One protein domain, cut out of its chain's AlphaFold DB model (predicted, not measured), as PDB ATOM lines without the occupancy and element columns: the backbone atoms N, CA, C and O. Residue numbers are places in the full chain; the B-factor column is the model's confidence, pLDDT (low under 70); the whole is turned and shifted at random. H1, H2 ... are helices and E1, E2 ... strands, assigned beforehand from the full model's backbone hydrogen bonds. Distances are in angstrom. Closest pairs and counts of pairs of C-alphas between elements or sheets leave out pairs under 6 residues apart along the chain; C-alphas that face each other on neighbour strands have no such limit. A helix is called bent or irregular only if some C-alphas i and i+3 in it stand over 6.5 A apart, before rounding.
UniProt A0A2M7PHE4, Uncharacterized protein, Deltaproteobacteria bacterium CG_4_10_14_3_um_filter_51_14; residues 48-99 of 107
ATOM      1  N   ARG A  48     -10.129 -23.815 -56.046       78.12
ATOM      2  CA  ARG A  48      -9.840 -24.416 -54.742       78.12
ATOM      3  C   ARG A  48      -8.976 -23.510 -53.874       78.12
ATOM      4  O   ARG A  48      -9.303 -23.325 -52.703       78.12
ATOM      5  N   LEU A  49      -7.921 -22.918 -54.434       80.25
ATOM      6  CA  LEU A  49      -7.075 -21.955 -53.726       80.25
ATOM      7  C   LEU A  49      -7.859 -20.702 -53.328       80.25
ATOM      8  O   LEU A  49      -7.748 -20.259 -52.187       80.25
ATOM      9  N   ASN A  50      -8.699 -20.173 -54.221       81.06
ATOM     10  CA  ASN A  50      -9.540 -19.010 -53.927       81.06
ATOM     11  C   ASN A  50     -10.520 -19.288 -52.776       81.06
ATOM     12  O   ASN A  50     -10.637 -18.486 -51.850       81.06
ATOM     13  N   ILE A  51     -11.187 -20.445 -52.802       80.19
ATOM     14  CA  ILE A  51     -12.134 -20.863 -51.762       80.19
ATOM     15  C   ILE A  51     -11.405 -21.099 -50.444       80.19
ATOM     16  O   ILE A  51     -11.845 -20.619 -49.405       80.19
ATOM     17  N   MET A  52     -10.256 -21.774 -50.479       82.69
ATOM     18  CA  MET A  52      -9.448 -22.020 -49.288       82.69
ATOM     19  C   MET A  52      -8.931 -20.716 -48.673       82.69
ATOM     20  O   MET A  52      -8.973 -20.569 -47.456       82.69
ATOM     21  N   SER A  53      -8.525 -19.742 -49.490       82.25
ATOM     22  CA  SER A  53      -8.155 -18.407 -49.013       82.25
ATOM     23  C   SER A  53      -9.326 -17.710 -48.318       82.25
ATOM     24  O   SER A  53      -9.152 -17.186 -47.221       82.25
ATOM     25  N   ALA A  54     -10.518 -17.723 -48.922       82.38
ATOM     26  CA  ALA A  54     -11.712 -17.113 -48.334       82.38
ATOM     27  C   ALA A  54     -12.096 -17.776 -46.998       82.38
ATOM     28  O   ALA A  54     -12.452 -17.093 -46.037       82.38
ATOM     29  N   VAL A  55     -11.968 -19.102 -46.919       84.12
ATOM     30  CA  VAL A  55     -12.227 -19.889 -45.706       84.12
ATOM     31  C   VAL A  55     -11.218 -19.547 -44.617       84.12
ATOM     32  O   VAL A  55     -11.615 -19.262 -43.492       84.12
ATOM     33  N   LEU A  56      -9.923 -19.511 -44.945       82.38
ATOM     34  CA  LEU A  56      -8.878 -19.138 -43.993       82.38
ATOM     35  C   LEU A  56      -9.116 -17.734 -43.435       82.38
ATOM     36  O   LEU A  56      -9.053 -17.556 -42.223       82.38
ATOM     37  N   SER A  57      -9.473 -16.762 -44.282       78.94
ATOM     38  CA  SER A  57      -9.833 -15.410 -43.837       78.94
ATOM     39  C   SER A  57     -11.037 -15.387 -42.887       78.94
ATOM     40  O   SER A  57     -11.069 -14.567 -41.973       78.94
ATOM     41  N   ALA A  58     -11.998 -16.299 -43.062       79.62
ATOM     42  CA  ALA A  58     -13.156 -16.446 -42.181       79.62
ATOM     43  C   ALA A  58     -12.861 -17.230 -40.883       79.62
ATOM     44  O   ALA A  58     -13.648 -17.157 -39.945       79.62
ATOM     45  N   MET A  59     -11.755 -17.984 -40.813       78.75
ATOM     46  CA  MET A  59     -11.367 -18.793 -39.644       78.75
ATOM     47  C   MET A  59     -10.431 -18.082 -38.660       78.75
ATOM     48  O   MET A  59     -10.267 -18.552 -37.533       78.75
ATOM     49  N   VAL A  60      -9.782 -16.983 -39.061       81.00
ATOM     50  CA  VAL A  60      -8.921 -16.201 -38.156       81.00
ATOM     51  C   VAL A  60      -9.760 -15.690 -36.972       81.00
ATOM     52  O   VAL A  60     -10.921 -15.339 -37.171       81.00
ATOM     53  N   PRO A  61      -9.232 -15.613 -35.736       71.31
ATOM     54  CA  PRO A  61      -9.960 -15.020 -34.613       71.31
ATOM     55  C   PRO A  61     -10.425 -13.588 -34.929       71.31
ATOM     56  O   PRO A  61      -9.606 -12.719 -35.222       71.31
ATOM     57  N   GLY A  62     -11.741 -13.346 -34.898       70.00
ATOM     58  CA  GLY A  62     -12.349 -12.074 -35.327       70.00
ATOM     59  C   GLY A  62     -12.529 -11.927 -36.846       70.00
ATOM     60  O   GLY A  62     -13.023 -10.901 -37.308       70.00
ATOM     61  N   GLY A  63     -12.154 -12.946 -37.618       68.25
ATOM     62  CA  GLY A  63     -12.407 -13.067 -39.044       68.25
ATOM     63  C   GLY A  63     -13.898 -13.232 -39.300       68.25
ATOM     64  O   GLY A  63     -14.539 -14.166 -38.823       68.25
ATOM     65  N   VAL A  64     -14.461 -12.299 -40.054       70.88
ATOM     66  CA  VAL A  64     -15.837 -12.360 -40.540       70.88
ATOM     67  C   VAL A  64     -15.764 -12.143 -42.040       70.88
ATOM     68  O   VAL A  64     -14.995 -11.299 -42.508       70.88
ATOM     69  N   LEU A  65     -16.544 -12.904 -42.806       75.75
ATOM     70  CA  LEU A  65     -16.690 -12.597 -44.221       75.75
ATOM     71  C   LEU A  65     -17.262 -11.181 -44.381       75.75
ATOM     72  O   LEU A  65     -18.136 -10.785 -43.603       75.75
ATOM     73  N   PRO A  66     -16.810 -10.418 -45.390       79.62
ATOM     74  CA  PRO A  66     -17.421  -9.138 -45.714       79.62
ATOM     75  C   PRO A  66     -18.941  -9.278 -45.874       79.62
ATOM     76  O   PRO A  66     -19.426 -10.273 -46.421       79.62
ATOM     77  N   GLN A  67     -19.707  -8.281 -45.423       77.56
ATOM     78  CA  GLN A  67     -21.140  -8.250 -45.716       77.56
ATOM     79  C   GLN A  67     -21.359  -8.284 -47.230       77.56
ATOM     80  O   GLN A  67     -20.742  -7.518 -47.968       77.56
ATOM     81  N   GLY A  68     -22.241  -9.178 -47.682       78.62
ATOM     82  CA  GLY A  68     -22.495  -9.368 -49.107       78.62
ATOM     83  C   GLY A  68     -21.373 -10.098 -49.845       78.62
ATOM     84  O   GLY A  68     -21.262  -9.931 -51.053       78.62
ATOM     85  N   PHE A  69     -20.547 -10.891 -49.152       83.81
ATOM     86  CA  PHE A  69     -19.560 -11.749 -49.802       83.81
ATOM     87  C   PHE A  69     -20.221 -12.629 -50.872       83.81
ATOM     88  O   PHE A  69     -21.125 -13.426 -50.590       83.81
ATOM     89  N   THR A  70     -19.755 -12.470 -52.107       87.75
ATOM     90  CA  THR A  70     -20.179 -13.264 -53.254       87.75
ATOM     91  C   THR A  70     -19.009 -14.050 -53.817       87.75
ATOM     92  O   THR A  70     -17.855 -13.623 -53.797       87.75
ATOM     93  N   MET A  71     -19.326 -15.220 -54.356       85.19
ATOM     94  CA  MET A  71     -18.407 -16.017 -55.146       85.19
ATOM     95  C   MET A  71     -18.916 -16.157 -56.566       85.19
ATOM     96  O   MET A  71     -20.094 -16.439 -56.795       85.19
ATOM     97  N   GLN A  72     -18.012 -16.002 -57.525       85.31
ATOM     98  CA  GLN A  72     -18.321 -16.271 -58.916       85.31
ATOM     99  C   GLN A  72     -18.272 -17.780 -59.172       85.31
ATOM    100  O   GLN A  72     -17.260 -18.439 -58.948       85.31
ATOM    101  N   SER A  73     -19.392 -18.315 -59.638       86.12
ATOM    102  CA  SER A  73     -19.502 -19.674 -60.169       86.12
ATOM    103  C   SER A  73     -18.893 -19.776 -61.573       86.12
ATOM    104  O   SER A  73     -18.694 -18.770 -62.259       86.12
ATOM    105  N   SER A  74     -18.664 -20.994 -62.050       83.88
ATOM    106  CA  SER A  74     -18.172 -21.287 -63.405       83.88
ATOM    107  C   SER A  74     -19.097 -20.787 -64.507       83.88
ATOM    108  O   SER A  74     -18.649 -20.399 -65.585       83.88
ATOM    109  N   ASP A  75     -20.393 -20.714 -64.207       84.56
ATOM    110  CA  ASP A  75     -21.413 -20.173 -65.105       84.56
ATOM    111  C   ASP A  75     -21.486 -18.633 -65.028       84.56
ATOM    112  O   ASP A  75     -22.450 -18.023 -65.489       84.56
ATOM    113  N   LYS A  76     -20.476 -17.994 -64.414       84.69
ATOM    114  CA  LYS A  76     -20.341 -16.544 -64.193       84.69
ATOM    115  C   LYS A  76     -21.459 -15.912 -63.361       84.69
ATOM    116  O   LYS A  76     -21.613 -14.692 -63.370       84.69
ATOM    117  N   LYS A  77     -22.223 -16.708 -62.612       86.25
ATOM    118  CA  LYS A  77     -23.205 -16.197 -61.645       86.25
ATOM    119  C   LYS A  77     -22.502 -15.842 -60.344       86.25
ATOM    120  O   LYS A  77     -21.699 -16.642 -59.861       86.25
ATOM    121  N   GLU A  78     -22.838 -14.696 -59.770       89.12
ATOM    122  CA  GLU A  78     -22.416 -14.320 -58.423       89.12
ATOM    123  C   GLU A  78     -23.366 -14.932 -57.394       89.12
ATOM    124  O   GLU A  78     -24.579 -14.724 -57.439       89.12
ATOM    125  N   ILE A  79     -22.811 -15.720 -56.479       87.94
ATOM    126  CA  ILE A  79     -23.553 -16.428 -55.444       87.94
ATOM    127  C   ILE A  79     -23.171 -15.833 -54.100       87.94
ATOM    128  O   ILE A  79     -22.017 -15.924 -53.691       87.94
ATOM    129  N   ALA A  80     -24.141 -15.232 -53.414       88.75
ATOM    130  CA  ALA A  80     -23.955 -14.781 -52.042       88.75
ATOM    131  C   ALA A  80     -23.819 -15.988 -51.106       88.75
ATOM    132  O   ALA A  80     -24.663 -16.900 -51.135       88.75
ATOM    133  N   LEU A  81     -22.764 -15.972 -50.293       85.38
ATOM    134  CA  LEU A  81     -22.432 -17.038 -49.354       85.38
ATOM    135  C   LEU A  81     -22.306 -16.484 -47.937       85.38
ATOM    136  O   LEU A  81     -21.637 -15.477 -47.706       85.38
ATOM    137  N   SER A  82     -22.920 -17.178 -46.982       85.19
ATOM    138  CA  SER A  82     -22.586 -17.017 -45.567       85.19
ATOM    139  C   SER A  82     -21.265 -17.720 -45.230       85.19
ATOM    140  O   SER A  82     -20.767 -18.540 -46.003       85.19
ATOM    141  N   SER A  83     -20.707 -17.444 -44.046       82.12
ATOM    142  CA  SER A  83     -19.516 -18.160 -43.565       82.12
ATOM    143  C   SER A  83     -19.755 -19.665 -43.493       82.12
ATOM    144  O   SER A  83     -18.922 -20.440 -43.947       82.12
ATOM    145  N   GLU A  84     -20.914 -20.085 -42.989       82.56
ATOM    146  CA  GLU A  84     -21.297 -21.496 -42.902       82.56
ATOM    147  C   GLU A  84     -21.401 -22.149 -44.289       82.56
ATOM    148  O   GLU A  84     -20.859 -23.229 -44.516       82.56
ATOM    149  N   GLU A  85     -22.026 -21.469 -45.253       85.62
ATOM    150  CA  GLU A  85     -22.135 -21.960 -46.631       85.62
ATOM    151  C   GLU A  85     -20.770 -22.063 -47.314       85.62
ATOM    152  O   GLU A  85     -20.528 -23.005 -48.069       85.62
ATOM    153  N   LEU A  86     -19.861 -21.132 -47.023       85.50
ATOM    154  CA  LEU A  86     -18.488 -21.186 -47.504       85.50
ATOM    155  C   LEU A  86     -17.737 -22.399 -46.926       85.50
ATOM    156  O   LEU A  86     -17.026 -23.077 -47.668       85.50
ATOM    157  N   PHE A  87     -17.931 -22.724 -45.643       83.06
ATOM    158  CA  PHE A  87     -17.379 -23.944 -45.041       83.06
ATOM    159  C   PHE A  87     -17.968 -25.213 -45.658       83.06
ATOM    160  O   PHE A  87     -17.222 -26.150 -45.946       83.06
ATOM    161  N   PHE A  88     -19.278 -25.252 -45.916       82.81
ATOM    162  CA  PHE A  88     -19.906 -26.382 -46.603       82.81
ATOM    163  C   PHE A  88     -19.382 -26.551 -48.026       82.81
ATOM    164  O   PHE A  88     -19.067 -27.669 -48.429       82.81
ATOM    165  N   LEU A  89     -19.236 -25.456 -48.776       81.50
ATOM    166  CA  LEU A  89     -18.672 -25.480 -50.122       81.50
ATOM    167  C   LEU A  89     -17.212 -25.952 -50.098       81.50
ATOM    168  O   LEU A  89     -16.838 -26.835 -50.869       81.50
ATOM    169  N   GLN A  90     -16.400 -25.437 -49.172       82.88
ATOM    170  CA  GLN A  90     -15.024 -25.893 -48.978       82.88
ATOM    171  C   GLN A  90     -14.977 -27.376 -48.611       82.88
ATOM    172  O   GLN A  90     -14.163 -28.106 -49.172       82.88
ATOM    173  N   THR A  91     -15.870 -27.848 -47.744       78.38
ATOM    174  CA  THR A  91     -15.952 -29.261 -47.361       78.38
ATOM    175  C   THR A  91     -16.414 -30.119 -48.535       78.38
ATOM    176  O   THR A  91     -15.889 -31.203 -48.727       78.38
ATOM    177  N   ALA A  92     -17.332 -29.662 -49.384       75.88
ATOM    178  CA  ALA A  92     -17.730 -30.401 -50.584       75.88
ATOM    179  C   ALA A  92     -16.566 -30.530 -51.586       75.88
ATOM    180  O   ALA A  92     -16.368 -31.586 -52.189       75.88
ATOM    181  N   LEU A  93     -15.752 -29.482 -51.719       73.44
ATOM    182  CA  LEU A  93     -14.601 -29.446 -52.627       73.44
ATOM    183  C   LEU A  93     -13.375 -30.190 -52.080       73.44
ATOM    184  O   LEU A  93     -12.601 -30.772 -52.841       73.44
ATOM    185  N   THR A  94     -13.190 -30.197 -50.758       69.69
ATOM    186  CA  THR A  94     -12.047 -30.832 -50.075       69.69
ATOM    187  C   THR A  94     -12.388 -32.168 -49.415       69.69
ATOM    188  O   THR A  94     -11.484 -32.906 -49.024       69.69
ATOM    189  N   GLY A  95     -13.669 -32.528 -49.339       59.09
ATOM    190  CA  GLY A  95     -14.206 -33.621 -48.529       59.09
ATOM    191  C   GLY A  95     -13.653 -34.989 -48.882       59.09
ATOM    192  O   GLY A  95     -13.506 -35.816 -47.993       59.09
ATOM    193  N   TRP A  96     -13.220 -35.217 -50.127       48.62
ATOM    194  CA  TRP A  96     -12.502 -36.456 -50.458       48.62
ATOM    195  C   TRP A  96     -10.969 -36.369 -50.439       48.62
ATOM    196  O   TRP A  96     -10.309 -37.201 -51.048       48.62
ATOM    197  N   ILE A  97     -10.382 -35.358 -49.802       47.34
ATOM    198  CA  ILE A  97      -8.961 -35.391 -49.407       47.34
ATOM    199  C   ILE A  97      -8.826 -35.740 -47.916       47.34
ATOM    200  O   ILE A  97      -7.885 -36.431 -47.539       47.34
ATOM    201  N   TYR A  98      -9.793 -35.348 -47.076       39.75
ATOM    202  CA  TYR A  98      -9.740 -35.593 -45.625       39.75
ATOM    203  C   TYR A  98     -10.495 -36.840 -45.137       39.75
ATOM    204  O   TYR A  98     -10.162 -37.361 -44.076       39.75
ATOM    205  N   LEU A  99     -11.457 -37.383 -45.899       39.59
ATOM    206  CA  LEU A  99     -12.136 -38.637 -45.523       39.59
ATOM    207  C   LEU A  99     -11.229 -39.885 -45.580       39.59
ATOM    208  O   LEU A  99     -11.616 -40.933 -45.078       39.59
TER     209      LEU A  99
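AT A GLANCE: This is residues 48 to 99 of the 107 residues of an uncharacterized protein of Deltaproteobacteria bacterium CG_4_10_14_3_um_filter_51_14 (UniProt A0A2M7PHE4). Seen broadside, the model is a T: a bar made of the small hairpin E1 and E2 and of the link before it, residues 60 to 69, with H2 running away from the bar as the stem. H1 packs crosswise on H2 near the junction. The printed part has 52 residues, with two named helices and two named strands in the order H1, E1, E2, H2; the sheet, E1 - E2, is antiparallel, and the class is mostly helix. The whole is compact, with a radius of gyration of the C-alphas of 11.2 A, and has a flat outline of 33 by 32 by 16 A.

IN THESE COORDINATES: The sheet has two strands of three residues each. E1 is residues 70 to 72, 6.7 A from first to last C-alpha, and E2 is residues 78 to 80, 6.6 A. C-alpha 70 is at (-20.179, -13.264, -53.254). H2, residues 83 to 98, is the longest helix and measures 20.1 A from first to last C-alpha, ending with C-alpha 98 at (-9.740, -35.593, -45.625). It has a kink of 47 degrees near residue 92 and is irregular, with C-alphas 93 and 96 lying 7.6 A apart. H1 is residues 48 to 59, 16.2 A long, and begins with C-alpha 48 at (-9.840, -24.416, -54.742).

HOW THE PARTS SIT: E1 and E2 form a hairpin of antiparallel neighbours, with 149 degrees between their N-to-C directions. C-alphas 70 and 80 face each other at 4.2 A, and C-alphas 72 and 78 at 4.6 A. N 71 and O 79 are within hydrogen-bond range at 2.9 A, as are N 79 and O 71 at 2.8 A. A tight link of two residues joins E2 to H2. H1 and H2 touch, with 11 pairs of C-alphas within 8 A; the closest C-alphas are those of Ile 51 and Gln 90, 6.4 A apart. The two helices run opposite ways at a steep tilt of 53 degrees, though the line of the irregular H2 is a rough one. H1 and E2 are apart, and so are E1 and H2. In H1 every O i to N i+4 pair is within hydrogen-bond range; in H2 it is 9 of 12.

THE WHOLE: The two C-alphas farthest apart are those of Pro 61 and Asp 75, at 33.0 A. The printed part runs from residue 48 to residue 99 of a chain of 107 and has no cut. No link is long: E1 to E2 is tight with five residues, and H1 to E1 is short with ten. The mean pLDDT of the printed part is 77.8; residue 63 and residues 94 to 99 are under 70.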